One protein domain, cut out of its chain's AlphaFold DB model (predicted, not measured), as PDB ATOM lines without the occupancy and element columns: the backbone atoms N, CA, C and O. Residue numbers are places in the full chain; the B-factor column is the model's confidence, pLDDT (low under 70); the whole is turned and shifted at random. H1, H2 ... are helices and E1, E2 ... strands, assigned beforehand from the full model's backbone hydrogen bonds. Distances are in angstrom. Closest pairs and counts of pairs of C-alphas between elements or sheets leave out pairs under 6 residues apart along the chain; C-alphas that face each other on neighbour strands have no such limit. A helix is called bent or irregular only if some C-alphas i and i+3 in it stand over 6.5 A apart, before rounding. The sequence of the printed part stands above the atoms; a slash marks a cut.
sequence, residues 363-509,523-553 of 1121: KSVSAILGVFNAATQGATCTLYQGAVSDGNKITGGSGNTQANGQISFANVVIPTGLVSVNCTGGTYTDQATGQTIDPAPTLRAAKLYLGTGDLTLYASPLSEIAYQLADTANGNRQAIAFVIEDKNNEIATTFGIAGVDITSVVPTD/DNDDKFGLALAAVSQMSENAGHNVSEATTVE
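This is residues 363 to 509 and 523 to 553 of the 1121 residues of the protein "Alkaline phosphatase" of uncultured SUP05 cluster bacterium (UniProt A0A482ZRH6). Two sheets form a sandwich, face to face with their strands crossed at 37 degrees: a larger sheet of E3, E2, E5 and E6 and a smaller one of E4, E1 and E7. A helical hairpin of H1 and H2 packs by the E6 edge of the larger sheet, and H3 lies farther out, across H1. The printed part has 178 residues, with seven named strands followed by three named helices, class mixed; the larger sheet, in order E3, E2, E5, E6, is antiparallel, and the smaller, in order E4, E1, E7, is mixed. It is compact, with a radius of gyration of the C-alphas of 15.2 A and spans of 43 by 34 by 33 A.

E1, residues 365 to 371, begins at C-alpha 365 (-1.538, -53.585, -23.863). E2 is residues 380 to 385, E3 393 to 400, which bends by 84 degrees at residue 396, and E4 406 to 412. E5, residues 417 to 424, measures 23.2 A; E6 is 443 to 449 and E7 457 to 459. H1 is residues 461 to 471. H2, 480 to 494, measures 19.6 A and is irregular, but only just: C-alphas 482 and 485 are 6.6 A apart. H3, residues 524 to 541, measures 26.5 A and ends at C-alpha 541 (13.143, -27.693, -52.622).

In the smaller sheet E1 is antiparallel to E4, with N 407 and O 369 at 2.9 A, and parallel to E7, with N 459 and O 370 at 3.0 A. The larger sheet is twisted. Its hairpin E2 and E3 has N 383 and O 397 at 2.8 A, E2 and E5 have N 384 and O 420 at 2.8 A, and the hairpin E5 and E6 has N 423 and O 443 at 2.8 A. H2 on one face of it makes two layers, helix and sheet, at a height over the sheet of 6.4 A, over E6. H1 is on the same face, over none of the strands, but only just, with 2 of its C-alphas falling on E6. H1 and H2 touch at Ala 466 and Lys 487, their closest C-alphas, 5.0 A apart, at a steep tilt of 40 degrees, opposite ways. H3, with residues 532 to 535 alone, only just touches H1, with 3 pairs of C-alphas within 8 A, the closest Pro 461 and Leu 532 at 7.4 A; they stand about perpendicular at 85 degrees. Each O i to N i+4 pair is within hydrogen-bond range in H1 and H3, and 9 of 11 in H2.

The C-alphas farthest apart, of Lys 363 and Asn 541, are 47.4 A apart. Residues 510 to 522 are not printed; C-alphas 509 and 523 are 13.4 A apart across the cut, between H2 and H3. The link E5 to E6 is long, with 18 residues. The mean pLDDT of the printed part is 70.1, and 80 residues are under 70, among them residues 363 to 375 and 533 to 553.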
ATOM      1  N   LYS A 363      -5.514 -59.062 -21.801       41.28
ATOM      2  CA  LYS A 363      -5.014 -57.970 -20.970       41.28
ATOM      3  C   LYS A 363      -4.576 -56.866 -21.917       41.28
ATOM      4  O   LYS A 363      -3.734 -57.095 -22.781       41.28
ATOM      5  N   SER A 364      -5.212 -55.711 -21.783       40.81
ATOM      6  CA  SER A 364      -5.026 -54.557 -22.652       40.81
ATOM      7  C   SER A 364      -3.579 -54.064 -22.574       40.81
ATOM      8  O   SER A 364      -3.192 -53.474 -21.571       40.81
ATOM      9  N   VAL A 365      -2.797 -54.304 -23.628       40.56
ATOM     10  CA  VAL A 365      -1.538 -53.585 -23.863       40.56
ATOM     11  C   VAL A 365      -1.921 -52.227 -24.436       40.56
ATOM     12  O   VAL A 365      -2.670 -52.171 -25.416       40.56
ATOM     13  N   SER A 366      -1.460 -51.137 -23.824       41.34
ATOM     14  CA  SER A 366      -1.770 -49.794 -24.311       41.34
ATOM     15  C   SER A 366      -0.709 -49.384 -25.322       41.34
ATOM     16  O   SER A 366       0.373 -48.940 -24.955       41.34
ATOM     17  N   ALA A 367      -1.009 -49.542 -26.610       38.53
ATOM     18  CA  ALA A 367      -0.136 -49.040 -27.664       38.53
ATOM     19  C   ALA A 367      -0.443 -47.563 -27.951       38.53
ATOM     20  O   ALA A 367      -1.555 -47.236 -28.382       38.53
ATOM     21  N   ILE A 368       0.540 -46.687 -27.723       50.66
ATOM     22  CA  ILE A 368       0.512 -45.279 -28.135       50.66
ATOM     23  C   ILE A 368       1.272 -45.188 -29.455       50.66
ATOM     24  O   ILE A 368       2.478 -45.428 -29.486       50.66
ATOM     25  N   LEU A 369       0.578 -44.860 -30.547       49.53
ATOM     26  CA  LEU A 369       1.231 -44.594 -31.826       49.53
ATOM     27  C   LEU A 369       1.074 -43.116 -32.185       49.53
ATOM     28  O   LEU A 369      -0.042 -42.588 -32.188       49.53
ATOM     29  N   GLY A 370       2.193 -42.463 -32.488       50.09
ATOM     30  CA  GLY A 370       2.242 -41.100 -33.017       50.09
ATOM     31  C   GLY A 370       2.615 -41.124 -34.495       50.09
ATOM     32  O   GLY A 370       3.582 -41.788 -34.868       50.09
ATOM     33  N   VAL A 371       1.847 -40.415 -35.326       52.00
ATOM     34  CA  VAL A 371       2.144 -40.226 -36.753       52.00
ATOM     35  C   VAL A 371       2.558 -38.783 -36.981       52.00
ATOM     36  O   VAL A 371       1.703 -37.914 -37.178       52.00
ATOM     37  N   PHE A 372       3.876 -38.579 -36.990       51.47
ATOM     38  CA  PHE A 372       4.537 -37.291 -37.187       51.47
ATOM     39  C   PHE A 372       4.203 -36.235 -36.107       51.47
ATOM     40  O   PHE A 372       3.160 -36.254 -35.457       51.47
ATOM     41  N   ASN A 373       5.152 -35.343 -35.833       55.91
ATOM     42  CA  ASN A 373       5.031 -34.345 -34.764       55.91
ATOM     43  C   ASN A 373       4.251 -33.106 -35.241       55.91
ATOM     44  O   ASN A 373       3.634 -32.410 -34.441       55.91
ATOM     45  N   ALA A 374       4.117 -32.936 -36.557       61.19
ATOM     46  CA  ALA A 374       2.953 -32.270 -37.114       61.19
ATOM     47  C   ALA A 374       1.774 -33.256 -37.167       61.19
ATOM     48  O   ALA A 374       1.850 -34.298 -37.820       61.19
ATOM     49  N   ALA A 375       0.683 -32.927 -36.478       65.81
ATOM     50  CA  ALA A 375      -0.459 -33.813 -36.285       65.81
ATOM     51  C   ALA A 375      -1.097 -34.283 -37.608       65.81
ATOM     52  O   ALA A 375      -1.892 -33.565 -38.217       65.81
ATOM     53  N   THR A 376      -0.817 -35.525 -38.022       74.56
ATOM     54  CA  THR A 376      -1.499 -36.134 -39.173       74.56
ATOM     55  C   THR A 376      -2.910 -36.545 -38.761       74.56
ATOM     56  O   THR A 376      -3.104 -37.600 -38.163       74.56
ATOM     57  N   GLN A 377      -3.914 -35.721 -39.055       82.75
ATOM     58  CA  GLN A 377      -5.305 -35.943 -38.667       82.75
ATOM     59  C   GLN A 377      -6.020 -36.907 -39.630       82.75
ATOM     60  O   GLN A 377      -5.979 -36.745 -40.847       82.75
ATOM     61  N   GLY A 378      -6.742 -37.892 -39.089       83.06
ATOM     62  CA  GLY A 378      -7.628 -38.768 -39.864       83.06
ATOM     63  C   GLY A 378      -6.949 -39.896 -40.653       83.06
ATOM     64  O   GLY A 378      -7.657 -40.655 -41.321       83.06
ATOM     65  N   ALA A 379      -5.627 -40.060 -40.550       85.38
ATOM     66  CA  ALA A 379      -4.882 -41.156 -41.168       85.38
ATOM     67  C   ALA A 379      -5.362 -42.509 -40.643       85.38
ATOM     68  O   ALA A 379      -5.525 -42.685 -39.436       85.38
ATOM     69  N   THR A 380      -5.575 -43.482 -41.530       89.31
ATOM     70  CA  THR A 380      -5.967 -44.838 -41.120       89.31
ATOM     71  C   THR A 380      -4.718 -45.653 -40.812       89.31
ATOM     72  O   THR A 380      -3.975 -46.017 -41.723       89.31
ATOM     73  N   CYS A 381      -4.499 -45.962 -39.537       87.38
ATOM     74  CA  CYS A 381      -3.392 -46.783 -39.058       87.38
ATOM     75  C   CYS A 381      -3.849 -48.217 -38.797       87.38
ATOM     76  O   CYS A 381      -4.901 -48.449 -38.202       87.38
ATOM     77  N   THR A 382      -3.052 -49.193 -39.233       87.81
ATOM     78  CA  THR A 382      -3.280 -50.623 -38.982       87.81
ATOM     79  C   THR A 382      -2.005 -51.295 -38.477       87.81
ATOM     80  O   THR A 382      -0.941 -51.122 -39.069       87.81
ATOM     81  N   LEU A 383      -2.128 -52.081 -37.407       86.06
ATOM     82  CA  LEU A 383      -1.083 -52.929 -36.838       86.06
ATOM     83  C   LEU A 383      -1.019 -54.295 -37.535       86.06
ATOM     84  O   LEU A 383      -2.050 -54.904 -37.839       86.06
ATOM     85  N   TYR A 384       0.198 -54.801 -37.715       83.88
ATOM     86  CA  TYR A 384       0.515 -56.093 -38.320       83.88
ATOM     87  C   TYR A 384       1.450 -56.900 -37.413       83.88
ATOM     88  O   TYR A 384       2.362 -56.356 -36.788       83.88
ATOM     89  N   GLN A 385       1.235 -58.215 -37.374       80.19
ATOM     90  CA  GLN A 385       2.159 -59.180 -36.785       80.19
ATOM     91  C   GLN A 385       3.135 -59.658 -37.872       80.19
ATOM     92  O   GLN A 385       2.742 -60.377 -38.792       80.19
ATOM     93  N   GLY A 386       4.409 -59.290 -37.758       75.31
ATOM     94  CA  GLY A 386       5.389 -59.439 -38.835       75.31
ATOM     95  C   GLY A 386       5.393 -58.239 -39.785       75.31
ATOM     96  O   GLY A 386       5.052 -57.122 -39.389       75.31
ATOM     97  N   ALA A 387       5.810 -58.463 -41.031       74.06
ATOM     98  CA  ALA A 387       5.878 -57.413 -42.040       74.06
ATOM     99  C   ALA A 387       4.477 -57.044 -42.561       74.06
ATOM    100  O   ALA A 387       3.576 -57.881 -42.646       74.06
ATOM    101  N   VAL A 388       4.299 -55.789 -42.976       76.94
ATOM    102  CA  VAL A 388       3.056 -55.289 -43.598       76.94
ATOM    103  C   VAL A 388       2.715 -56.087 -44.868       76.94
ATOM    104  O   VAL A 388       1.545 -56.368 -45.136       76.94
ATOM    105  N   SER A 389       3.742 -56.525 -45.604       71.44
ATOM    106  CA  SER A 389       3.656 -57.370 -46.802       71.44
ATOM    107  C   SER A 389       3.090 -58.776 -46.542       71.44
ATOM    108  O   SER A 389       2.502 -59.364 -47.450       71.44
ATOM    109  N   ASP A 390       3.183 -59.304 -45.314       68.56
ATOM    110  CA  ASP A 390       2.604 -60.606 -44.949       68.56
ATOM    111  C   ASP A 390       1.078 -60.532 -44.714       68.56
ATOM    112  O   ASP A 390       0.414 -61.564 -44.626       68.56
ATOM    113  N   GLY A 391       0.494 -59.330 -44.608       76.06
ATOM    114  CA  GLY A 391      -0.959 -59.122 -44.513       76.06
ATOM    115  C   GLY A 391      -1.612 -59.513 -43.176       76.06
ATOM    116  O   GLY A 391      -2.828 -59.371 -43.029       76.06
ATOM    117  N   ASN A 392      -0.827 -59.964 -42.194       79.88
ATOM    118  CA  ASN A 392      -1.275 -60.442 -40.879       79.88
ATOM    119  C   ASN A 392      -1.728 -59.296 -39.951       79.88
ATOM    120  O   ASN A 392      -1.052 -58.954 -38.979       79.88
ATOM    121  N   LYS A 393      -2.873 -58.680 -40.256       85.44
ATOM    122  CA  LYS A 393      -3.466 -57.592 -39.458       85.44
ATOM    123  C   LYS A 393      -3.847 -58.062 -38.052       85.44
ATOM    124  O   LYS A 393      -4.515 -59.086 -37.904       85.44
ATOM    125  N   ILE A 394      -3.501 -57.282 -37.029       81.19
ATOM    126  CA  ILE A 394      -3.887 -57.574 -35.643       81.19
ATOM    127  C   ILE A 394      -5.348 -57.157 -35.413       81.19
ATOM    128  O   ILE A 394      -5.737 -56.016 -35.663       81.19
ATOM    129  N   THR A 395      -6.177 -58.079 -34.917       78.12
ATOM    130  CA  THR A 395      -7.598 -57.832 -34.614       78.12
ATOM    131  C   THR A 395      -7.763 -56.691 -33.603       78.12
ATOM    132  O   THR A 395      -7.166 -56.716 -32.533       78.12
ATOM    133  N   GLY A 396      -8.583 -55.691 -33.943       74.88
ATOM    134  CA  GLY A 396      -8.764 -54.468 -33.144       74.88
ATOM    135  C   GLY A 396      -7.653 -53.423 -33.321       74.88
ATOM    136  O   GLY A 396      -7.847 -52.263 -32.972       74.88
ATOM    137  N   GLY A 397      -6.523 -53.790 -33.930       80.31
ATOM    138  CA  GLY A 397      -5.405 -52.900 -34.239       80.31
ATOM    139  C   GLY A 397      -5.613 -52.069 -35.505       80.31
ATOM    140  O   GLY A 397      -4.702 -51.996 -36.320       80.31
ATOM    141  N   SER A 398      -6.800 -51.495 -35.728       86.38
ATOM    142  CA  SER A 398      -7.066 -50.604 -36.870       86.38
ATOM    143  C   SER A 398      -8.008 -49.463 -36.481       86.38
ATOM    144  O   SER A 398      -8.994 -49.693 -35.780       86.38
ATOM    145  N   GLY A 399      -7.705 -48.240 -36.919       85.31
ATOM    146  CA  GLY A 399      -8.490 -47.037 -36.631       85.31
ATOM    147  C   GLY A 399      -7.856 -45.775 -37.219       85.31
ATOM    148  O   GLY A 399      -6.877 -45.863 -37.959       85.31
ATOM    149  N   ASN A 400      -8.397 -44.602 -36.874       86.44
ATOM    150  CA  ASN A 400      -7.956 -43.315 -37.422       86.44
ATOM    151  C   ASN A 400      -7.280 -42.425 -36.367       86.44
ATOM    152  O   ASN A 400      -7.705 -42.401 -35.210       86.44
ATOM    153  N   THR A 401      -6.252 -41.680 -36.775       83.62
ATOM    154  CA  THR A 401      -5.563 -40.700 -35.923       83.62
ATOM    155  C   THR A 401      -6.457 -39.517 -35.554       83.62
ATOM    156  O   THR A 401      -7.303 -39.061 -36.331       83.62
ATOM    157  N   GLN A 402      -6.263 -39.010 -34.338       80.88
ATOM    158  CA  GLN A 402      -6.976 -37.856 -33.796       80.88
ATOM    159  C   GLN A 402      -6.354 -36.533 -34.284       80.88
ATOM    160  O   GLN A 402      -5.371 -36.519 -35.023       80.88
ATOM    161  N   ALA A 403      -6.915 -35.397 -33.859       73.31
ATOM    162  CA  ALA A 403      -6.442 -34.058 -34.237       73.31
ATOM    163  C   ALA A 403      -5.031 -33.701 -33.718       73.31
ATOM    164  O   ALA A 403      -4.502 -32.658 -34.079       73.31
ATOM    165  N   ASN A 404      -4.424 -34.551 -32.884       68.50
ATOM    166  CA  ASN A 404      -3.039 -34.450 -32.418       68.50
ATOM    167  C   ASN A 404      -2.097 -35.473 -33.096       68.50
ATOM    168  O   ASN A 404      -1.015 -35.734 -32.581       68.50
ATOM    169  N   GLY A 405      -2.519 -36.121 -34.191       71.50
ATOM    170  CA  GLY A 405      -1.714 -37.116 -34.918       71.50
ATOM    171  C   GLY A 405      -1.572 -38.474 -34.222       71.50
ATOM    172  O   GLY A 405      -0.973 -39.392 -34.781       71.50
ATOM    173  N   GLN A 406      -2.129 -38.634 -33.019       76.50
ATOM    174  CA  GLN A 406      -2.009 -39.860 -32.235       76.50
ATOM    175  C   GLN A 406      -3.190 -40.810 -32.451       76.50
ATOM    176  O   GLN A 406      -4.325 -40.400 -32.716       76.50
ATOM    177  N   ILE A 407      -2.926 -42.100 -32.272       75.00
ATOM    178  CA  ILE A 407      -3.936 -43.150 -32.173       75.00
ATOM    179  C   ILE A 407      -3.570 -44.130 -31.053       75.00
ATOM    180  O   ILE A 407      -2.422 -44.550 -30.911       75.00
ATOM    181  N   SER A 408      -4.572 -44.511 -30.260       73.94
ATOM    182  CA  SER A 408      -4.441 -45.512 -29.200       73.94
ATOM    183  C   SER A 408      -5.348 -46.697 -29.495       73.94
ATOM    184  O   SER A 408      -6.563 -46.541 -29.633       73.94
ATOM    185  N   PHE A 409      -4.771 -47.895 -29.563       73.88
ATOM    186  CA  PHE A 409      -5.519 -49.119 -29.844       73.88
ATOM    187  C   PHE A 409      -5.903 -49.822 -28.541       73.88
ATOM    188  O   PHE A 409      -5.159 -50.643 -28.008       73.88
ATOM    189  N   ALA A 410      -7.078 -49.492 -28.006       62.88
ATOM    190  CA  ALA A 410      -7.569 -50.108 -26.779       62.88
ATOM    191  C   ALA A 410      -7.906 -51.601 -26.976       62.88
ATOM    192  O   ALA A 410      -8.592 -51.975 -27.926       62.88
ATOM    193  N   ASN A 411      -7.505 -52.435 -26.011       64.06
ATOM    194  CA  ASN A 411      -7.831 -53.871 -25.926       64.06
ATOM    195  C   ASN A 411      -7.271 -54.751 -27.064       64.06
ATOM    196  O   ASN A 411      -7.858 -55.784 -27.391       64.06
ATOM    197  N   VAL A 412      -6.130 -54.375 -27.646       66.88
ATOM    198  CA  VAL A 412      -5.434 -55.194 -28.650       66.88
ATOM    199  C   VAL A 412      -4.498 -56.206 -27.985       66.88
ATOM    200  O   VAL A 412      -3.801 -55.893 -27.021       66.88
ATOM    201  N   VAL A 413      -4.478 -57.433 -28.513       66.56
ATOM    202  CA  VAL A 413      -3.565 -58.502 -28.080       66.56
ATOM    203  C   VAL A 413      -2.395 -58.570 -29.055       66.56
ATOM    204  O   VAL A 413      -2.556 -59.013 -30.192       66.56
ATOM    205  N   ILE A 414      -1.220 -58.134 -28.603       68.38
ATOM    206  CA  ILE A 414       0.009 -58.115 -29.402       68.38
ATOM    207  C   ILE A 414       0.892 -59.309 -28.986       68.38
ATOM    208  O   ILE A 414       1.266 -59.405 -27.814       68.38
ATOM    209  N   PRO A 415       1.201 -60.257 -29.890       62.62
ATOM    210  CA  PRO A 415       2.056 -61.401 -29.583       62.62
ATOM    211  C   PRO A 415       3.547 -61.034 -29.617       62.62
ATOM    212  O   PRO A 415       3.946 -60.062 -30.250       62.62
ATOM    213  N   THR A 416       4.381 -61.863 -28.983       63.78
ATOM    214  CA  THR A 416       5.848 -61.761 -29.078       63.78
ATOM    215  C   THR A 416       6.343 -61.877 -30.523       63.78
ATOM    216  O   THR A 416       5.902 -62.770 -31.255       63.78
ATOM    217  N   GLY A 417       7.297 -61.027 -30.908       68.38
ATOM    218  CA  GLY A 417       7.905 -60.994 -32.242       68.38
ATOM    219  C   GLY A 417       7.883 -59.603 -32.881       68.38
ATOM    220  O   GLY A 417       7.632 -58.608 -32.211       68.38
ATOM    221  N   LEU A 418       8.175 -59.532 -34.182       76.62
ATOM    222  CA  LEU A 418       8.133 -58.281 -34.946       76.62
ATOM    223  C   LEU A 418       6.699 -57.735 -35.002       76.62
ATOM    224  O   LEU A 418       5.780 -58.451 -35.409       76.62
ATOM    225  N   VAL A 419       6.525 -56.464 -34.646       82.38
ATOM    226  CA  VAL A 419       5.256 -55.736 -34.755       82.38
ATOM    227  C   VAL A 419       5.480 -54.524 -35.644       82.38
ATOM    228  O   VAL A 419       6.435 -53.778 -35.427       82.38
ATOM    229  N   SER A 420       4.597 -54.330 -36.624       86.06
ATOM    230  CA  SER A 420       4.661 -53.208 -37.568       86.06
ATOM    231  C   SER A 420       3.373 -52.391 -37.535       86.06
ATOM    232  O   SER A 420       2.282 -52.955 -37.432       86.06
ATOM    233  N   VAL A 421       3.472 -51.074 -37.699       86.81
ATOM    234  CA  VAL A 421       2.341 -50.195 -38.031       86.81
ATOM    235  C   VAL A 421       2.430 -49.770 -39.495       86.81
ATOM    236  O   VAL A 421       3.519 -49.611 -40.034       86.81
ATOM    237  N   ASN A 422       1.278 -49.578 -40.136       88.50
ATOM    238  CA  ASN A 422       1.146 -48.926 -41.435       88.50
ATOM    239  C   ASN A 422      -0.003 -47.914 -41.385       88.50
ATOM    240  O   ASN A 422      -1.164 -48.312 -41.231       88.50
ATOM    241  N   CYS A 423       0.320 -46.634 -41.539       87.00
ATOM    242  CA  CYS A 423      -0.609 -45.510 -41.551       87.00
ATOM    243  C   CYS A 423      -0.729 -44.932 -42.964       87.00
ATOM    244  O   CYS A 423       0.279 -44.701 -43.622       87.00
ATOM    245  N   THR A 424      -1.961 -44.735 -43.440       87.19
ATOM    246  CA  THR A 424      -2.261 -44.313 -44.821       87.19
ATOM    247  C   THR A 424      -3.371 -43.266 -44.869       87.19
ATOM    248  O   THR A 424      -4.413 -43.452 -44.226       87.19
ATOM    249  N   GLY A 425      -3.202 -42.238 -45.705       83.06
ATOM    250  CA  GLY A 425      -4.176 -41.158 -45.881       83.06
ATOM    251  C   GLY A 425      -4.229 -40.208 -44.684       83.06
ATOM    252  O   GLY A 425      -3.333 -40.213 -43.848       83.06
ATOM    253  N   GLY A 426      -5.302 -39.422 -44.584       84.19
ATOM    254  CA  GLY A 426      -5.397 -38.320 -43.621       84.19
ATOM    255  C   GLY A 426      -4.725 -37.051 -44.140       84.19
ATOM    256  O   GLY A 426      -4.320 -36.996 -45.296       84.19
ATOM    257  N   THR A 427      -4.605 -36.041 -43.289       82.06
ATOM    258  CA  THR A 427      -4.120 -34.707 -43.661       82.06
ATOM    259  C   THR A 427      -3.139 -34.207 -42.607       82.06
ATOM    260  O   THR A 427      -3.423 -34.327 -41.416       82.06
ATOM    261  N   TYR A 428      -2.014 -33.619 -43.010       76.19
ATOM    262  CA  TYR A 428      -1.096 -32.936 -42.087       76.19
ATOM    263  C   TYR A 428      -0.694 -31.569 -42.636       76.19
ATOM    264  O   TYR A 428      -0.762 -31.339 -43.840       76.19
ATOM    265  N   THR A 429      -0.307 -30.651 -41.753       73.56
ATOM    266  CA  THR A 429       0.359 -29.403 -42.152       73.56
ATOM    267  C   THR A 429       1.831 -29.548 -41.848       73.56
ATOM    268  O   THR A 429       2.180 -29.923 -40.734       73.56
ATOM    269  N   ASP A 430       2.683 -29.297 -42.827       65.25
ATOM    270  CA  ASP A 430       4.114 -29.457 -42.660       65.25
ATOM    271  C   ASP A 430       4.718 -28.378 -41.745       65.25
ATOM    272  O   ASP A 430       4.411 -27.193 -41.880       65.25
ATOM    273  N   GLN A 431       5.588 -28.782 -40.815       60.28
ATOM    274  CA  GLN A 431       6.205 -27.883 -39.832       60.28
ATOM    275  C   GLN A 431       7.308 -26.984 -40.415       60.28
ATOM    276  O   GLN A 431       7.596 -25.940 -39.832       60.28
ATOM    277  N   ALA A 432       7.937 -27.368 -41.529       57.06
ATOM    278  CA  ALA A 432       8.976 -26.574 -42.179       57.06
ATOM    279  C   ALA A 432       8.390 -25.624 -43.232       57.06
ATOM    280  O   ALA A 432       8.767 -24.454 -43.266       57.06
ATOM    281  N   THR A 433       7.453 -26.115 -44.049       57.28
ATOM    282  CA  THR A 433       6.916 -25.380 -45.211       57.28
ATOM    283  C   THR A 433       5.580 -24.681 -44.938       57.28
ATOM    284  O   THR A 433       5.170 -23.788 -45.680       57.28
ATOM    285  N   GLY A 434       4.860 -25.086 -43.885       64.62
ATOM    286  CA  GLY A 434       3.512 -24.601 -43.576       64.62
ATOM    287  C   GLY A 434       2.425 -25.078 -44.550       64.62
ATOM    288  O   GLY A 434       1.269 -24.672 -44.409       64.62
ATOM    289  N   GLN A 435       2.753 -25.923 -45.535       67.69
ATOM    290  CA  GLN A 435       1.786 -26.435 -46.507       67.69
ATOM    291  C   GLN A 435       0.938 -27.570 -45.915       67.69
ATOM    292  O   GLN A 435       1.454 -28.478 -45.265       67.69
ATOM    293  N   THR A 436      -0.371 -27.563 -46.176       76.50
ATOM    294  CA  THR A 436      -1.265 -28.678 -45.825       76.50
ATOM    295  C   THR A 436      -1.290 -29.720 -46.944       76.50
ATOM    296  O   THR A 436      -1.671 -29.406 -48.071       76.50
ATOM    297  N   ILE A 437      -0.926 -30.963 -46.626       75.06
ATOM    298  CA  ILE A 437      -0.841 -32.089 -47.561       75.06
ATOM    299  C   ILE A 437      -1.994 -33.067 -47.301       75.06
ATOM    300  O   ILE A 437      -2.142 -33.597 -46.196       75.06
ATOM    301  N   ASP A 438      -2.798 -33.310 -48.339       81.06
ATOM    302  CA  ASP A 438      -3.944 -34.228 -48.357       81.06
ATOM    303  C   ASP A 438      -3.986 -34.993 -49.703       81.06
ATOM    304  O   ASP A 438      -4.108 -34.351 -50.752       81.06
ATOM    305  N   PRO A 439      -3.892 -36.338 -49.726       78.06
ATOM    306  CA  PRO A 439      -3.659 -37.225 -48.589       78.06
ATOM    307  C   PRO A 439      -2.198 -37.213 -48.110       78.06
ATOM    308  O   PRO A 439      -1.263 -37.133 -48.905       78.06
ATOM    309  N   ALA A 440      -2.003 -37.384 -46.804       77.38
ATOM    310  CA  ALA A 440      -0.703 -37.603 -46.181       77.38
ATOM    311  C   ALA A 440      -0.017 -38.893 -46.702       77.38
ATOM    312  O   ALA A 440      -0.708 -39.859 -47.061       77.38
ATOM    313  N   PRO A 441       1.333 -38.935 -46.737       75.12
ATOM    314  CA  PRO A 441       2.092 -40.083 -47.229       75.12
ATOM    315  C   PRO A 441       1.853 -41.344 -46.387       75.12
ATOM    316  O   PRO A 441       1.428 -41.291 -45.233       75.12
ATOM    317  N   THR A 442       2.144 -42.506 -46.976       82.50
ATOM    318  CA  THR A 442       2.115 -43.774 -46.235       82.50
ATOM    319  C   THR A 442       3.347 -43.867 -45.346       82.50
ATOM    320  O   THR A 442       4.458 -43.736 -45.846       82.50
ATOM    321  N   LEU A 443       3.150 -44.109 -44.048       84.19
ATOM    322  CA  LEU A 443       4.230 -44.216 -43.066       84.19
ATOM    323  C   LEU A 443       4.122 -45.512 -42.261       84.19
ATOM    324  O   LEU A 443       3.049 -45.876 -41.763       84.19
ATOM    325  N   ARG A 444       5.255 -46.191 -42.103       86.38
ATOM    326  CA  ARG A 444       5.431 -47.426 -41.344       86.38
ATOM    327  C   ARG A 444       6.533 -47.266 -40.305       86.38
ATOM    328  O   ARG A 444       7.446 -46.453 -40.427       86.38
ATOM    329  N   ALA A 445       6.429 -48.084 -39.271       86.50
ATOM    330  CA  ALA A 445       7.466 -48.301 -38.274       86.50
ATOM    331  C   ALA A 445       7.342 -49.737 -37.768       86.50
ATOM    332  O   ALA A 445       6.234 -50.285 -37.740       86.50
ATOM    333  N   ALA A 446       8.455 -50.353 -37.374       84.88
ATOM    334  CA  ALA A 446       8.445 -51.704 -36.834       84.88
ATOM    335  C   ALA A 446       9.565 -51.924 -35.808       84.88
ATOM    336  O   ALA A 446      10.650 -51.355 -35.932       84.88
ATOM    337  N   LYS A 447       9.282 -52.759 -34.802       82.06
ATOM    338  CA  LYS A 447      10.181 -53.080 -33.679       82.06
ATOM    339  C   LYS A 447       9.946 -54.511 -33.188       82.06
ATOM    340  O   LYS A 447       8.860 -55.070 -33.383       82.06
ATOM    341  N   LEU A 448      10.950 -55.120 -32.558       77.56
ATOM    342  CA  LEU A 448      10.819 -56.438 -31.941       77.56
ATOM    343  C   LEU A 448      10.146 -56.317 -30.561       77.56
ATOM    344  O   LEU A 448      10.704 -55.750 -29.627       77.56
ATOM    345  N   TYR A 449       8.937 -56.862 -30.410       74.31
ATOM    346  CA  TYR A 449       8.200 -56.826 -29.147       74.31
ATOM    347  C   TYR A 449       8.432 -58.095 -28.313       74.31
ATOM    348  O   TYR A 449       8.126 -59.217 -28.735       74.31
ATOM    349  N   LEU A 450       8.929 -57.906 -27.087       64.12
ATOM    350  CA  LEU A 450       9.292 -58.980 -26.153       64.12
ATOM    351  C   LEU A 450       8.097 -59.599 -25.400       64.12
ATOM    352  O   LEU A 450       8.269 -60.581 -24.682       64.12
ATOM    353  N   GLY A 451       6.874 -59.084 -25.586       59.75
ATOM    354  CA  GLY A 451       5.657 -59.629 -24.960       59.75
ATOM    355  C   GLY A 451       5.377 -59.139 -23.538       59.75
ATOM    356  O   GLY A 451       4.469 -59.659 -22.890       59.75
ATOM    357  N   THR A 452       6.146 -58.165 -23.055       54.12
ATOM    358  CA  THR A 452       6.039 -57.580 -21.714       54.12
ATOM    359  C   THR A 452       6.215 -56.065 -21.789       54.12
ATOM    360  O   THR A 452       7.190 -55.611 -22.384       54.12
ATOM    361  N   GLY A 453       5.331 -55.308 -21.133       59.25
ATOM    362  CA  GLY A 453       5.333 -53.838 -21.137       59.25
ATOM    363  C   GLY A 453       4.345 -53.230 -22.139       59.25
ATOM    364  O   GLY A 453       3.645 -53.953 -22.847       59.25
ATOM    365  N   ASP A 454       4.278 -51.901 -22.174       64.81
ATOM    366  CA  ASP A 454       3.568 -51.162 -23.224       64.81
ATOM    367  C   ASP A 454       4.431 -51.065 -24.496       64.81
ATOM    368  O   ASP A 454       5.657 -51.192 -24.441       64.81
ATOM    369  N   LEU A 455       3.796 -50.864 -25.655       71.62
ATOM    370  CA  LEU A 455       4.473 -50.789 -26.955       71.62
ATOM    371  C   LEU A 455       4.188 -49.453 -27.647       71.62
ATOM    372  O   LEU A 455       3.087 -49.230 -28.154       71.62
ATOM    373  N   THR A 456       5.209 -48.607 -27.734       75.38
ATOM    374  CA  THR A 456       5.210 -47.404 -28.572       75.38
ATOM    375  C   THR A 456       5.784 -47.745 -29.948       75.38
ATOM    376  O   THR A 456       6.826 -48.391 -30.036       75.38
ATOM    377  N   LEU A 457       5.110 -47.314 -31.019       80.44
ATOM    378  CA  LEU A 457       5.667 -47.272 -32.375       80.44
ATOM    379  C   LEU A 457       5.401 -45.884 -32.963       80.44
ATOM    380  O   LEU A 457       4.255 -45.513 -33.222       80.44
ATOM    381  N   TYR A 458       6.468 -45.123 -33.168       80.94
ATOM    382  CA  TYR A 458       6.433 -43.810 -33.788       80.94
ATOM    383  C   TYR A 458       6.674 -43.935 -35.295       80.94
ATOM    384  O   TYR A 458       7.696 -44.477 -35.714       80.94
ATOM    385  N   ALA A 459       5.722 -43.468 -36.107       83.81
ATOM    386  CA  ALA A 459       5.799 -43.531 -37.565       83.81
ATOM    387  C   ALA A 459       6.195 -42.163 -38.139       83.81
ATOM    388  O   ALA A 459       5.491 -41.166 -37.964       83.81
ATOM    389  N   SER A 460       7.328 -42.133 -38.840       81.44
ATOM    390  CA  SER A 460       7.951 -40.944 -39.423       81.44
ATOM    391  C   SER A 460       8.550 -41.255 -40.803       81.44
ATOM    392  O   SER A 460       8.750 -42.428 -41.125       81.44
ATOM    393  N   PRO A 461       8.900 -40.241 -41.616       79.19
ATOM    394  CA  PRO A 461       9.674 -40.443 -42.842       79.19
ATOM    395  C   PRO A 461      10.955 -41.270 -42.636       79.19
ATOM    396  O   PRO A 461      11.267 -42.122 -43.464       79.19
ATOM    397  N   LEU A 462      11.660 -41.095 -41.510       81.31
ATOM    398  CA  LEU A 462      12.879 -41.857 -41.208       81.31
ATOM    399  C   LEU A 462      12.589 -43.335 -40.900       81.31
ATOM    400  O   LEU A 462      13.294 -44.213 -41.400       81.31
ATOM    401  N   SER A 463      11.534 -43.628 -40.133       84.69
ATOM    402  CA  SER A 463      11.137 -45.016 -39.855       84.69
ATOM    403  C   SER A 463      10.556 -45.712 -41.090       84.69
ATOM    404  O   SER A 463      10.740 -46.916 -41.247       84.69
ATOM    405  N   GLU A 464       9.896 -44.971 -41.988       84.56
ATOM    406  CA  GLU A 464       9.407 -45.484 -43.274       84.56
ATOM    407  C   GLU A 464      10.576 -45.885 -44.184       84.56
ATOM    408  O   GLU A 464      10.573 -46.983 -44.740       84.56
ATOM    409  N   ILE A 465      11.613 -45.045 -44.277       76.75
ATOM    410  CA  ILE A 465      12.844 -45.354 -45.016       76.75
ATOM    411  C   ILE A 465      13.538 -46.595 -44.428       76.75
ATOM    412  O   ILE A 465      13.855 -47.528 -45.171       76.75
ATOM    413  N   ALA A 466      13.725 -46.650 -43.103       81.50
ATOM    414  CA  ALA A 466      14.318 -47.807 -42.426       81.50
ATOM    415  C   ALA A 466      13.500 -49.094 -42.658       81.50
ATOM    416  O   ALA A 466      14.067 -50.150 -42.961       81.50
ATOM    417  N   TYR A 467      12.166 -48.996 -42.593       82.38
ATOM    418  CA  TYR A 467      11.252 -50.096 -42.889       82.38
ATOM    419  C   TYR A 467      11.417 -50.591 -44.330       82.38
ATOM    420  O   TYR A 467      11.592 -51.792 -44.547       82.38
ATOM    421  N   GLN A 468      11.383 -49.698 -45.323       77.25
ATOM    422  CA  GLN A 468      11.491 -50.102 -46.725       77.25
ATOM    423  C   GLN A 468      12.869 -50.692 -47.055       77.25
ATOM    424  O   GLN A 468      12.940 -51.707 -47.747       77.25
ATOM    425  N   LEU A 469      13.957 -50.135 -46.511       73.25
ATOM    426  CA  LEU A 469      15.295 -50.717 -46.651       73.25
ATOM    427  C   LEU A 469      15.354 -52.146 -46.093       73.25
ATOM    428  O   LEU A 469      15.879 -53.034 -46.765       73.25
ATOM    429  N   ALA A 470      14.757 -52.404 -44.925       75.44
ATOM    430  CA  ALA A 470      14.665 -53.754 -44.370       75.44
ATOM    431  C   ALA A 470      13.808 -54.707 -45.241       75.44
ATOM    432  O   ALA A 470      14.179 -55.870 -45.413       75.44
ATOM    433  N   ASP A 471      12.702 -54.225 -45.824       69.69
ATOM    434  CA  ASP A 471      11.781 -54.998 -46.686       69.69
ATOM    435  C   ASP A 471      12.411 -55.355 -48.058       69.69
ATOM    436  O   ASP A 471      12.092 -56.383 -48.654       69.69
ATOM    437  N   THR A 472      13.376 -54.563 -48.553       57.81
ATOM    438  CA  THR A 472      14.011 -54.771 -49.878       57.81
ATOM    439  C   THR A 472      14.987 -55.950 -49.979       57.81
ATOM    440  O   THR A 472      15.457 -56.261 -51.076       57.81
ATOM    441  N   ALA A 473      15.264 -56.666 -48.882       54.00
ATOM    442  CA  ALA A 473      16.165 -57.827 -48.824       54.00
ATOM    443  C   ALA A 473      15.570 -59.115 -49.460       54.00
ATOM    444  O   ALA A 473      15.594 -60.201 -48.869       54.00
ATOM    445  N   ASN A 474      15.018 -58.980 -50.672       48.38
ATOM    446  CA  ASN A 474      14.258 -59.953 -51.461       48.38
ATOM    447  C   ASN A 474      14.656 -61.429 -51.242       48.38
ATOM    448  O   ASN A 474      15.629 -61.930 -51.807       48.38
ATOM    449  N   GLY A 475      13.813 -62.162 -50.506       47.62
ATOM    450  CA  GLY A 475      13.762 -63.629 -50.547       47.62
ATOM    451  C   GLY A 475      13.746 -64.343 -49.195       47.62
ATOM    452  O   GLY A 475      13.217 -65.454 -49.119       47.62
ATOM    453  N   ASN A 476      14.259 -63.734 -48.119       44.84
ATOM    454  CA  ASN A 476      14.316 -64.382 -46.804       44.84
ATOM    455  C   ASN A 476      13.515 -63.618 -45.739       44.84
ATOM    456  O   ASN A 476      14.036 -62.738 -45.063       44.84
ATOM    457  N   ARG A 477      12.255 -64.022 -45.523       49.25
ATOM    458  CA  ARG A 477      11.325 -63.431 -44.533       49.25
ATOM    459  C   ARG A 477      11.769 -63.522 -43.062       49.25
ATOM    460  O   ARG A 477      11.082 -63.012 -42.188       49.25
ATOM    461  N   GLN A 478      12.911 -64.145 -42.773       48.69
ATOM    462  CA  GLN A 478      13.546 -64.107 -41.450       48.69
ATOM    463  C   GLN A 478      14.543 -62.944 -41.288       48.69
ATOM    464  O   GLN A 478      15.073 -62.766 -40.197       48.69
ATOM    465  N   ALA A 479      14.796 -62.153 -42.341       54.00
ATOM    466  CA  ALA A 479      15.728 -61.026 -42.306       54.00
ATOM    467  C   ALA A 479      15.123 -59.756 -41.685       54.00
ATOM    468  O   ALA A 479      15.765 -59.167 -40.825       54.00
ATOM    469  N   ILE A 480      13.895 -59.357 -42.053       64.56
ATOM    470  CA  ILE A 480      13.303 -58.061 -41.647       64.56
ATOM    471  C   ILE A 480      13.338 -57.875 -40.122       64.56
ATOM    472  O   ILE A 480      13.802 -56.850 -39.644       64.56
ATOM    473  N   ALA A 481      12.945 -58.891 -39.348       61.97
ATOM    474  CA  ALA A 481      12.920 -58.818 -37.883       61.97
ATOM    475  C   ALA A 481      14.304 -58.657 -37.216       61.97
ATOM    476  O   ALA A 481      14.361 -58.259 -36.061       61.97
ATOM    477  N   PHE A 482      15.392 -58.984 -37.919       60.22
ATOM    478  CA  PHE A 482      16.774 -58.839 -37.443       60.22
ATOM    479  C   PHE A 482      17.466 -57.600 -38.037       60.22
ATOM    480  O   PHE A 482      18.355 -57.025 -37.424       60.22
ATOM    481  N   VAL A 483      17.054 -57.187 -39.238       70.44
ATOM    482  CA  VAL A 483      17.625 -56.059 -39.985       70.44
ATOM    483  C   VAL A 483      16.935 -54.734 -39.637       70.44
ATOM    484  O   VAL A 483      17.543 -53.686 -39.793       70.44
ATOM    485  N   ILE A 484      15.694 -54.739 -39.135       78.31
ATOM    486  CA  ILE A 484      14.961 -53.493 -38.857       78.31
ATOM    487  C   ILE A 484      15.618 -52.627 -37.772       78.31
ATOM    488  O   ILE A 484      15.705 -51.419 -37.949       78.31
ATOM    489  N   GLU A 485      16.139 -53.216 -36.690       77.06
ATOM    490  CA  GLU A 485      16.839 -52.455 -35.641       77.06
ATOM    491  C   GLU A 485      18.185 -51.909 -36.141       77.06
ATOM    492  O   GLU A 485      18.510 -50.751 -35.886       77.06
ATOM    493  N   ASP A 486      18.913 -52.692 -36.946       79.12
ATOM    494  CA  ASP A 486      20.118 -52.249 -37.662       79.12
ATOM    495  C   ASP A 486      19.815 -51.043 -38.574       79.12
ATOM    496  O   ASP A 486      20.520 -50.039 -38.512       79.12
ATOM    497  N   LYS A 487      18.711 -51.076 -39.339       80.81
ATOM    498  CA  LYS A 487      18.299 -49.954 -40.207       80.81
ATOM    499  C   LYS A 487      17.751 -48.749 -39.460       80.81
ATOM    500  O   LYS A 487      18.022 -47.631 -39.886       80.81
ATOM    501  N   ASN A 488      17.062 -48.935 -38.338       85.12
ATOM    502  CA  ASN A 488      16.668 -47.812 -37.487       85.12
ATOM    503  C   ASN A 488      17.914 -47.063 -36.972       85.12
ATOM    504  O   ASN A 488      17.976 -45.838 -37.067       85.12
ATOM    505  N   ASN A 489      18.937 -47.798 -36.520       82.12
ATOM    506  CA  ASN A 489      20.201 -47.230 -36.039       82.12
ATOM    507  C   ASN A 489      21.052 -46.607 -37.165       82.12
ATOM    508  O   ASN A 489      21.627 -45.532 -36.981       82.12
ATOM    509  N   GLU A 490      21.121 -47.248 -38.337       77.25
ATOM    510  CA  GLU A 490      21.835 -46.734 -39.516       77.25
ATOM    511  C   GLU A 490      21.221 -45.419 -40.011       77.25
ATOM    512  O   GLU A 490      21.947 -44.453 -40.253       77.25
ATOM    513  N   ILE A 491      19.887 -45.334 -40.094       76.38
ATOM    514  CA  ILE A 491      19.185 -44.107 -40.488       76.38
ATOM    515  C   ILE A 491      19.359 -43.011 -39.431       76.38
ATOM    516  O   ILE A 491      19.733 -41.897 -39.794       76.38
ATOM    517  N   ALA A 492      19.194 -43.310 -38.138       75.62
ATOM    518  CA  ALA A 492      19.448 -42.334 -37.074       75.62
ATOM    519  C   ALA A 492      20.878 -41.757 -37.152       75.62
ATOM    520  O   ALA A 492      21.077 -40.545 -37.090       75.62
ATOM    521  N   THR A 493      21.873 -42.615 -37.395       68.75
ATOM    522  CA  THR A 493      23.275 -42.206 -37.584       68.75
ATOM    523  C   THR A 493      23.468 -41.362 -38.849       68.75
ATOM    524  O   THR A 493      24.152 -40.340 -38.803       68.75
ATOM    525  N   THR A 494      22.836 -41.740 -39.963       64.62
ATOM    526  CA  THR A 494      22.926 -41.036 -41.259       64.62
ATOM    527  C   THR A 494      22.384 -39.607 -41.179       64.62
ATOM    528  O   THR A 494      22.964 -38.698 -41.768       64.62
ATOM    529  N   PHE A 495      21.312 -39.387 -40.412       63.50
ATOM    530  CA  PHE A 495      20.719 -38.062 -40.187       63.50
ATOM    531  C   PHE A 495      21.349 -37.288 -39.011       63.50
ATOM    532  O   PHE A 495      20.805 -36.275 -38.580       63.50
ATOM    533  N   GLY A 496      22.503 -37.732 -38.494       60.44
ATOM    534  CA  GLY A 496      23.254 -37.025 -37.448       60.44
ATOM    535  C   GLY A 496      22.664 -37.132 -36.035       60.44
ATOM    536  O   GLY A 496      23.113 -36.424 -35.139       60.44
ATOM    537  N   ILE A 497      21.696 -38.027 -35.819       67.69
ATOM    538  CA  ILE A 497      20.978 -38.241 -34.551       67.69
ATOM    539  C   ILE A 497      21.269 -39.637 -33.968       67.69
ATOM    540  O   ILE A 497      20.379 -40.359 -33.518       67.69
ATOM    541  N   ALA A 498      22.540 -40.050 -34.002       73.00
ATOM    542  CA  ALA A 498      22.979 -41.344 -33.480       73.00
ATOM    543  C   ALA A 498      22.605 -41.521 -31.992       73.00
ATOM    544  O   ALA A 498      22.792 -40.614 -31.185       73.00
ATOM    545  N   GLY A 499      22.088 -42.701 -31.633       73.56
ATOM    546  CA  GLY A 499      21.606 -43.011 -30.278       73.56
ATOM    547  C   GLY A 499      20.133 -42.664 -30.011       73.56
ATOM    548  O   GLY A 499      19.602 -43.068 -28.979       73.56
ATOM    549  N   VAL A 500      19.447 -41.983 -30.935       80.88
ATOM    550  CA  VAL A 500      18.001 -41.714 -30.849       80.88
ATOM    551  C   VAL A 500      17.197 -42.908 -31.382       80.88
ATOM    552  O   VAL A 500      17.328 -43.280 -32.547       80.88
ATOM    553  N   ASP A 501      16.306 -43.483 -30.566       86.44
ATOM    554  CA  ASP A 501      15.340 -44.491 -31.033       86.44
ATOM    555  C   ASP A 501      14.189 -43.819 -31.801       86.44
ATOM    556  O   ASP A 501      13.130 -43.515 -31.245       86.44
ATOM    557  N   ILE A 502      14.387 -43.646 -33.109       83.38
ATOM    558  CA  ILE A 502      13.424 -43.048 -34.053       83.38
ATOM    559  C   ILE A 502      12.066 -43.776 -34.147       83.38
ATOM    560  O   ILE A 502      11.174 -43.315 -34.860       83.38
ATOM    561  N   THR A 503      11.894 -44.916 -33.462       85.50
ATOM    562  CA  THR A 503      10.634 -45.674 -33.398       85.50
ATOM    563  C   THR A 503       9.925 -45.589 -32.049       85.50
ATOM    564  O   THR A 503       8.803 -46.075 -31.933       85.50
ATOM    565  N   SER A 504      10.547 -45.014 -31.015       81.88
ATOM    566  CA  SER A 504       9.965 -44.910 -29.663       81.88
ATOM    567  C   SER A 504      10.054 -43.509 -29.050       81.88
ATOM    568  O   SER A 504       9.239 -43.195 -28.184       81.88
ATOM    569  N   VAL A 505      10.988 -42.668 -29.506       82.12
ATOM    570  CA  VAL A 505      11.093 -41.249 -29.132       82.12
ATOM    571  C   VAL A 505       9.974 -40.443 -29.801       82.12
ATOM    572  O   VAL A 505       9.624 -40.692 -30.956       82.12
ATOM    573  N   VAL A 506       9.408 -39.472 -29.080       78.19
ATOM    574  CA  VAL A 506       8.433 -38.512 -29.616       78.19
ATOM    575  C   VAL A 506       9.168 -37.187 -29.850       78.19
ATOM    576  O   VAL A 506       9.697 -36.644 -28.891       78.19
ATOM    577  N   PRO A 507       9.235 -36.658 -31.084       74.69
ATOM    578  CA  PRO A 507       9.970 -35.427 -31.352       74.69
ATOM    579  C   PRO A 507       9.235 -34.169 -30.863       74.69
ATOM    580  O   PRO A 507       8.005 -34.131 -30.891       74.69
ATOM    581  N   THR A 508       9.980 -33.121 -30.496       70.62
ATOM    582  CA  THR A 508       9.442 -31.834 -30.005       70.62
ATOM    583  C   THR A 508       8.816 -30.973 -31.110       70.62
ATOM    584  O   THR A 508       9.380 -30.831 -32.197       70.62
ATOM    585  N   ASP A 509       7.662 -30.338 -30.853       63.62
ATOM    586  CA  ASP A 509       6.990 -29.410 -31.785       63.62
ATOM    587  C   ASP A 509       7.759 -28.094 -31.986       63.62
ATOM    588  O   ASP A 509       7.591 -27.113 -31.253       63.62
ATOM    589  N   ASP A 523      18.681 -32.987 -25.758       56.59
ATOM    590  CA  ASP A 523      17.889 -34.201 -25.585       56.59
ATOM    591  C   ASP A 523      17.486 -34.843 -26.926       56.59
ATOM    592  O   ASP A 523      17.673 -34.298 -28.018       56.59
ATOM    593  N   ASN A 524      17.001 -36.081 -26.838       68.81
ATOM    594  CA  ASN A 524      16.692 -36.898 -28.008       68.81
ATOM    595  C   ASN A 524      15.426 -36.422 -28.744       68.81
ATOM    596  O   ASN A 524      15.294 -36.678 -29.944       68.81
ATOM    597  N   ASP A 525      14.527 -35.728 -28.047       69.88
ATOM    598  CA  ASP A 525      13.215 -35.306 -28.536       69.88
ATOM    599  C   ASP A 525      13.377 -34.063 -29.439       69.88
ATOM    600  O   ASP A 525      12.873 -34.039 -30.571       69.88
ATOM    601  N   ASP A 526      14.185 -33.083 -29.009       64.06
ATOM    602  CA  ASP A 526      14.556 -31.899 -29.798       64.06
ATOM    603  C   ASP A 526      15.378 -32.286 -31.041       64.06
ATOM    604  O   ASP A 526      15.057 -31.875 -32.164       64.06
ATOM    605  N   LYS A 527      16.401 -33.142 -30.871       65.31
ATOM    606  CA  LYS A 527      17.238 -33.661 -31.973       65.31
ATOM    607  C   LYS A 527      16.406 -34.328 -33.066       65.31
ATOM    608  O   LYS A 527      16.632 -34.090 -34.256       65.31
ATOM    609  N   PHE A 528      15.432 -35.150 -32.677       74.19
ATOM    610  CA  PHE A 528      14.584 -35.860 -33.628       74.19
ATOM    611  C   PHE A 528      13.629 -34.911 -34.366       74.19
ATOM    612  O   PHE A 528      13.469 -35.035 -35.583       74.19
ATOM    613  N   GLY A 529      13.047 -33.922 -33.675       71.75
ATOM    614  CA  GLY A 529      12.155 -32.932 -34.294       71.75
ATOM    615  C   GLY A 529      12.858 -32.107 -35.374       71.75
ATOM    616  O   GLY A 529      12.301 -31.869 -36.449       71.75
ATOM    617  N   LEU A 530      14.124 -31.768 -35.128       66.88
ATOM    618  CA  LEU A 530      14.985 -31.040 -36.054       66.88
ATOM    619  C   LEU A 530      15.245 -31.800 -37.361       66.88
ATOM    620  O   LEU A 530      15.107 -31.240 -38.452       66.88
ATOM    621  N   ALA A 531      15.593 -33.087 -37.254       69.62
ATOM    622  CA  ALA A 531      15.893 -33.934 -38.405       69.62
ATOM    623  C   ALA A 531      14.672 -34.100 -39.327       69.62
ATOM    624  O   ALA A 531      14.801 -34.054 -40.552       69.62
ATOM    625  N   LEU A 532      13.472 -34.226 -38.751       72.69
ATOM    626  CA  LEU A 532      12.224 -34.336 -39.512       72.69
ATOM    627  C   LEU A 532      11.876 -33.043 -40.271       72.69
ATOM    628  O   LEU A 532      11.448 -33.113 -41.425       72.69
ATOM    629  N   ALA A 533      12.110 -31.874 -39.669       67.62
ATOM    630  CA  ALA A 533      11.911 -30.586 -40.336       67.62
ATOM    631  C   ALA A 533      12.883 -30.383 -41.518       67.62
ATOM    632  O   ALA A 533      12.485 -29.863 -42.563       67.62
ATOM    633  N   ALA A 534      14.136 -30.834 -41.387       62.16
ATOM    634  CA  ALA A 534      15.121 -30.776 -42.468       62.16
ATOM    635  C   ALA A 534      14.721 -31.651 -43.671       62.16
ATOM    636  O   ALA A 534      14.723 -31.169 -44.805       62.16
ATOM    637  N   VAL A 535      14.301 -32.902 -43.429       65.50
ATOM    638  CA  VAL A 535      13.846 -33.835 -44.483       65.50
ATOM    639  C   VAL A 535      12.711 -33.241 -45.318       65.50
ATOM    640  O   VAL A 535      12.737 -33.341 -46.546       65.50
ATOM    641  N   SER A 536      11.726 -32.600 -44.683       65.62
ATOM    642  CA  SER A 536      10.580 -32.063 -45.423       65.62
ATOM    643  C   SER A 536      10.940 -30.846 -46.278       65.62
ATOM    644  O   SER A 536      10.584 -30.783 -47.457       65.62
ATOM    645  N   GLN A 537      11.746 -29.924 -45.734       58.53
ATOM    646  CA  GLN A 537      12.210 -28.752 -46.480       58.53
ATOM    647  C   GLN A 537      13.024 -29.140 -47.725       58.53
ATOM    648  O   GLN A 537      12.955 -28.462 -48.752       58.53
ATOM    649  N   MET A 538      13.784 -30.235 -47.653       55.22
ATOM    650  CA  MET A 538      14.512 -30.780 -48.800       55.22
ATOM    651  C   MET A 538      13.584 -31.353 -49.874       55.22
ATOM    652  O   MET A 538      13.833 -31.129 -51.058       55.22
ATOM    653  N   SER A 539      12.509 -32.043 -49.478       54.81
ATOM    654  CA  SER A 539      11.507 -32.570 -50.414       54.81
ATOM    655  C   SER A 539      10.890 -31.442 -51.248       54.81
ATOM    656  O   SER A 539      10.905 -31.505 -52.478       54.81
ATOM    657  N   GLU A 540      10.435 -30.369 -50.587       54.94
ATOM    658  CA  GLU A 540       9.864 -29.188 -51.252       54.94
ATOM    659  C   GLU A 540      10.860 -28.541 -52.229       54.94
ATOM    660  O   GLU A 540      10.520 -28.293 -53.386       54.94
ATOM    661  N   ASN A 541      12.108 -28.328 -51.798       51.69
ATOM    662  CA  ASN A 541      13.143 -27.693 -52.622       51.69
ATOM    663  C   ASN A 541      13.558 -28.526 -53.845       51.69
ATOM    664  O   ASN A 541      13.931 -27.960 -54.873       51.69
ATOM    665  N   ALA A 542      13.461 -29.854 -53.767       49.72
ATOM    666  CA  ALA A 542      13.692 -30.743 -54.902       49.72
ATOM    667  C   ALA A 542      12.483 -30.836 -55.861       49.72
ATOM    668  O   ALA A 542      12.574 -31.481 -56.905       49.72
ATOM    669  N   GLY A 543      11.350 -30.202 -55.531       49.22
ATOM    670  CA  GLY A 543      10.098 -30.314 -56.286       49.22
ATOM    671  C   GLY A 543       9.395 -31.666 -56.121       49.22
ATOM    672  O   GLY A 543       8.501 -31.981 -56.906       49.22
ATOM    673  N   HIS A 544       9.794 -32.450 -55.117       51.91
ATOM    674  CA  HIS A 544       9.261 -33.774 -54.821       51.91
ATOM    675  C   HIS A 544       8.252 -33.717 -53.676       51.91
ATOM    676  O   HIS A 544       8.462 -33.056 -52.657       51.91
ATOM    677  N   ASN A 545       7.168 -34.479 -53.791       54.00
ATOM    678  CA  ASN A 545       6.268 -34.677 -52.655       54.00
ATOM    679  C   ASN A 545       6.938 -35.590 -51.613       54.00
ATOM    680  O   ASN A 545       7.681 -36.499 -51.977       54.00
ATOM    681  N   VAL A 546       6.619 -35.437 -50.322       55.88
ATOM    682  CA  VAL A 546       7.220 -36.255 -49.238       55.88
ATOM    683  C   VAL A 546       6.977 -37.768 -49.435       55.88
ATOM    684  O   VAL A 546       7.763 -38.599 -48.982       55.88
ATOM    685  N   SER A 547       5.937 -38.146 -50.186       55.62
ATOM    686  CA  SER A 547       5.677 -39.523 -50.642       55.62
ATOM    687  C   SER A 547       6.705 -40.080 -51.641       55.62
ATOM    688  O   SER A 547       6.909 -41.289 -51.707       55.62
ATOM    689  N   GLU A 548       7.333 -39.218 -52.439       54.50
ATOM    690  CA  GLU A 548       8.366 -39.565 -53.428       54.50
ATOM    691  C   GLU A 548       9.746 -39.642 -52.760       54.50
ATOM    692  O   GLU A 548      10.505 -40.571 -53.012       54.50
ATOM    693  N   ALA A 549      10.025 -38.753 -51.799       54.62
ATOM    694  CA  ALA A 549      11.236 -38.802 -50.972       54.62
ATOM    695  C   ALA A 549      11.328 -40.051 -50.063       54.62
ATOM    696  O   ALA A 549      12.377 -40.321 -49.480       54.62
ATOM    697  N   THR A 550      10.237 -40.814 -49.923       54.84
ATOM    698  CA  THR A 550      10.128 -41.980 -49.031       54.84
ATOM    699  C   THR A 550       9.932 -43.316 -49.760       54.84
ATOM    700  O   THR A 550       9.696 -44.316 -49.091       54.84
ATOM    701  N   THR A 551      10.023 -43.401 -51.096       54.34
ATOM    702  CA  THR A 551       9.701 -44.632 -51.862       54.34
ATOM    703  C   THR A 551      10.913 -45.368 -52.462       54.34
ATOM    704  O   THR A 551      11.711 -44.792 -53.194       54.34
ATOM    705  N   VAL A 552      11.017 -46.688 -52.228       54.31
ATOM    706  CA  VAL A 552      11.940 -47.603 -52.930       54.31
ATOM    707  C   VAL A 552      11.252 -48.242 -54.139       54.31
ATOM    708  O   VAL A 552      10.383 -49.102 -53.984       54.31
ATOM    709  N   GLU A 553      11.706 -47.928 -55.352       51.06
ATOM    710  CA  GLU A 553      11.347 -48.711 -56.541       51.06
ATOM    711  C   GLU A 553      12.283 -49.918 -56.747       51.06
ATOM    712  O   GLU A 553      13.496 -49.834 -56.541       51.06
TER     713      GLU A 553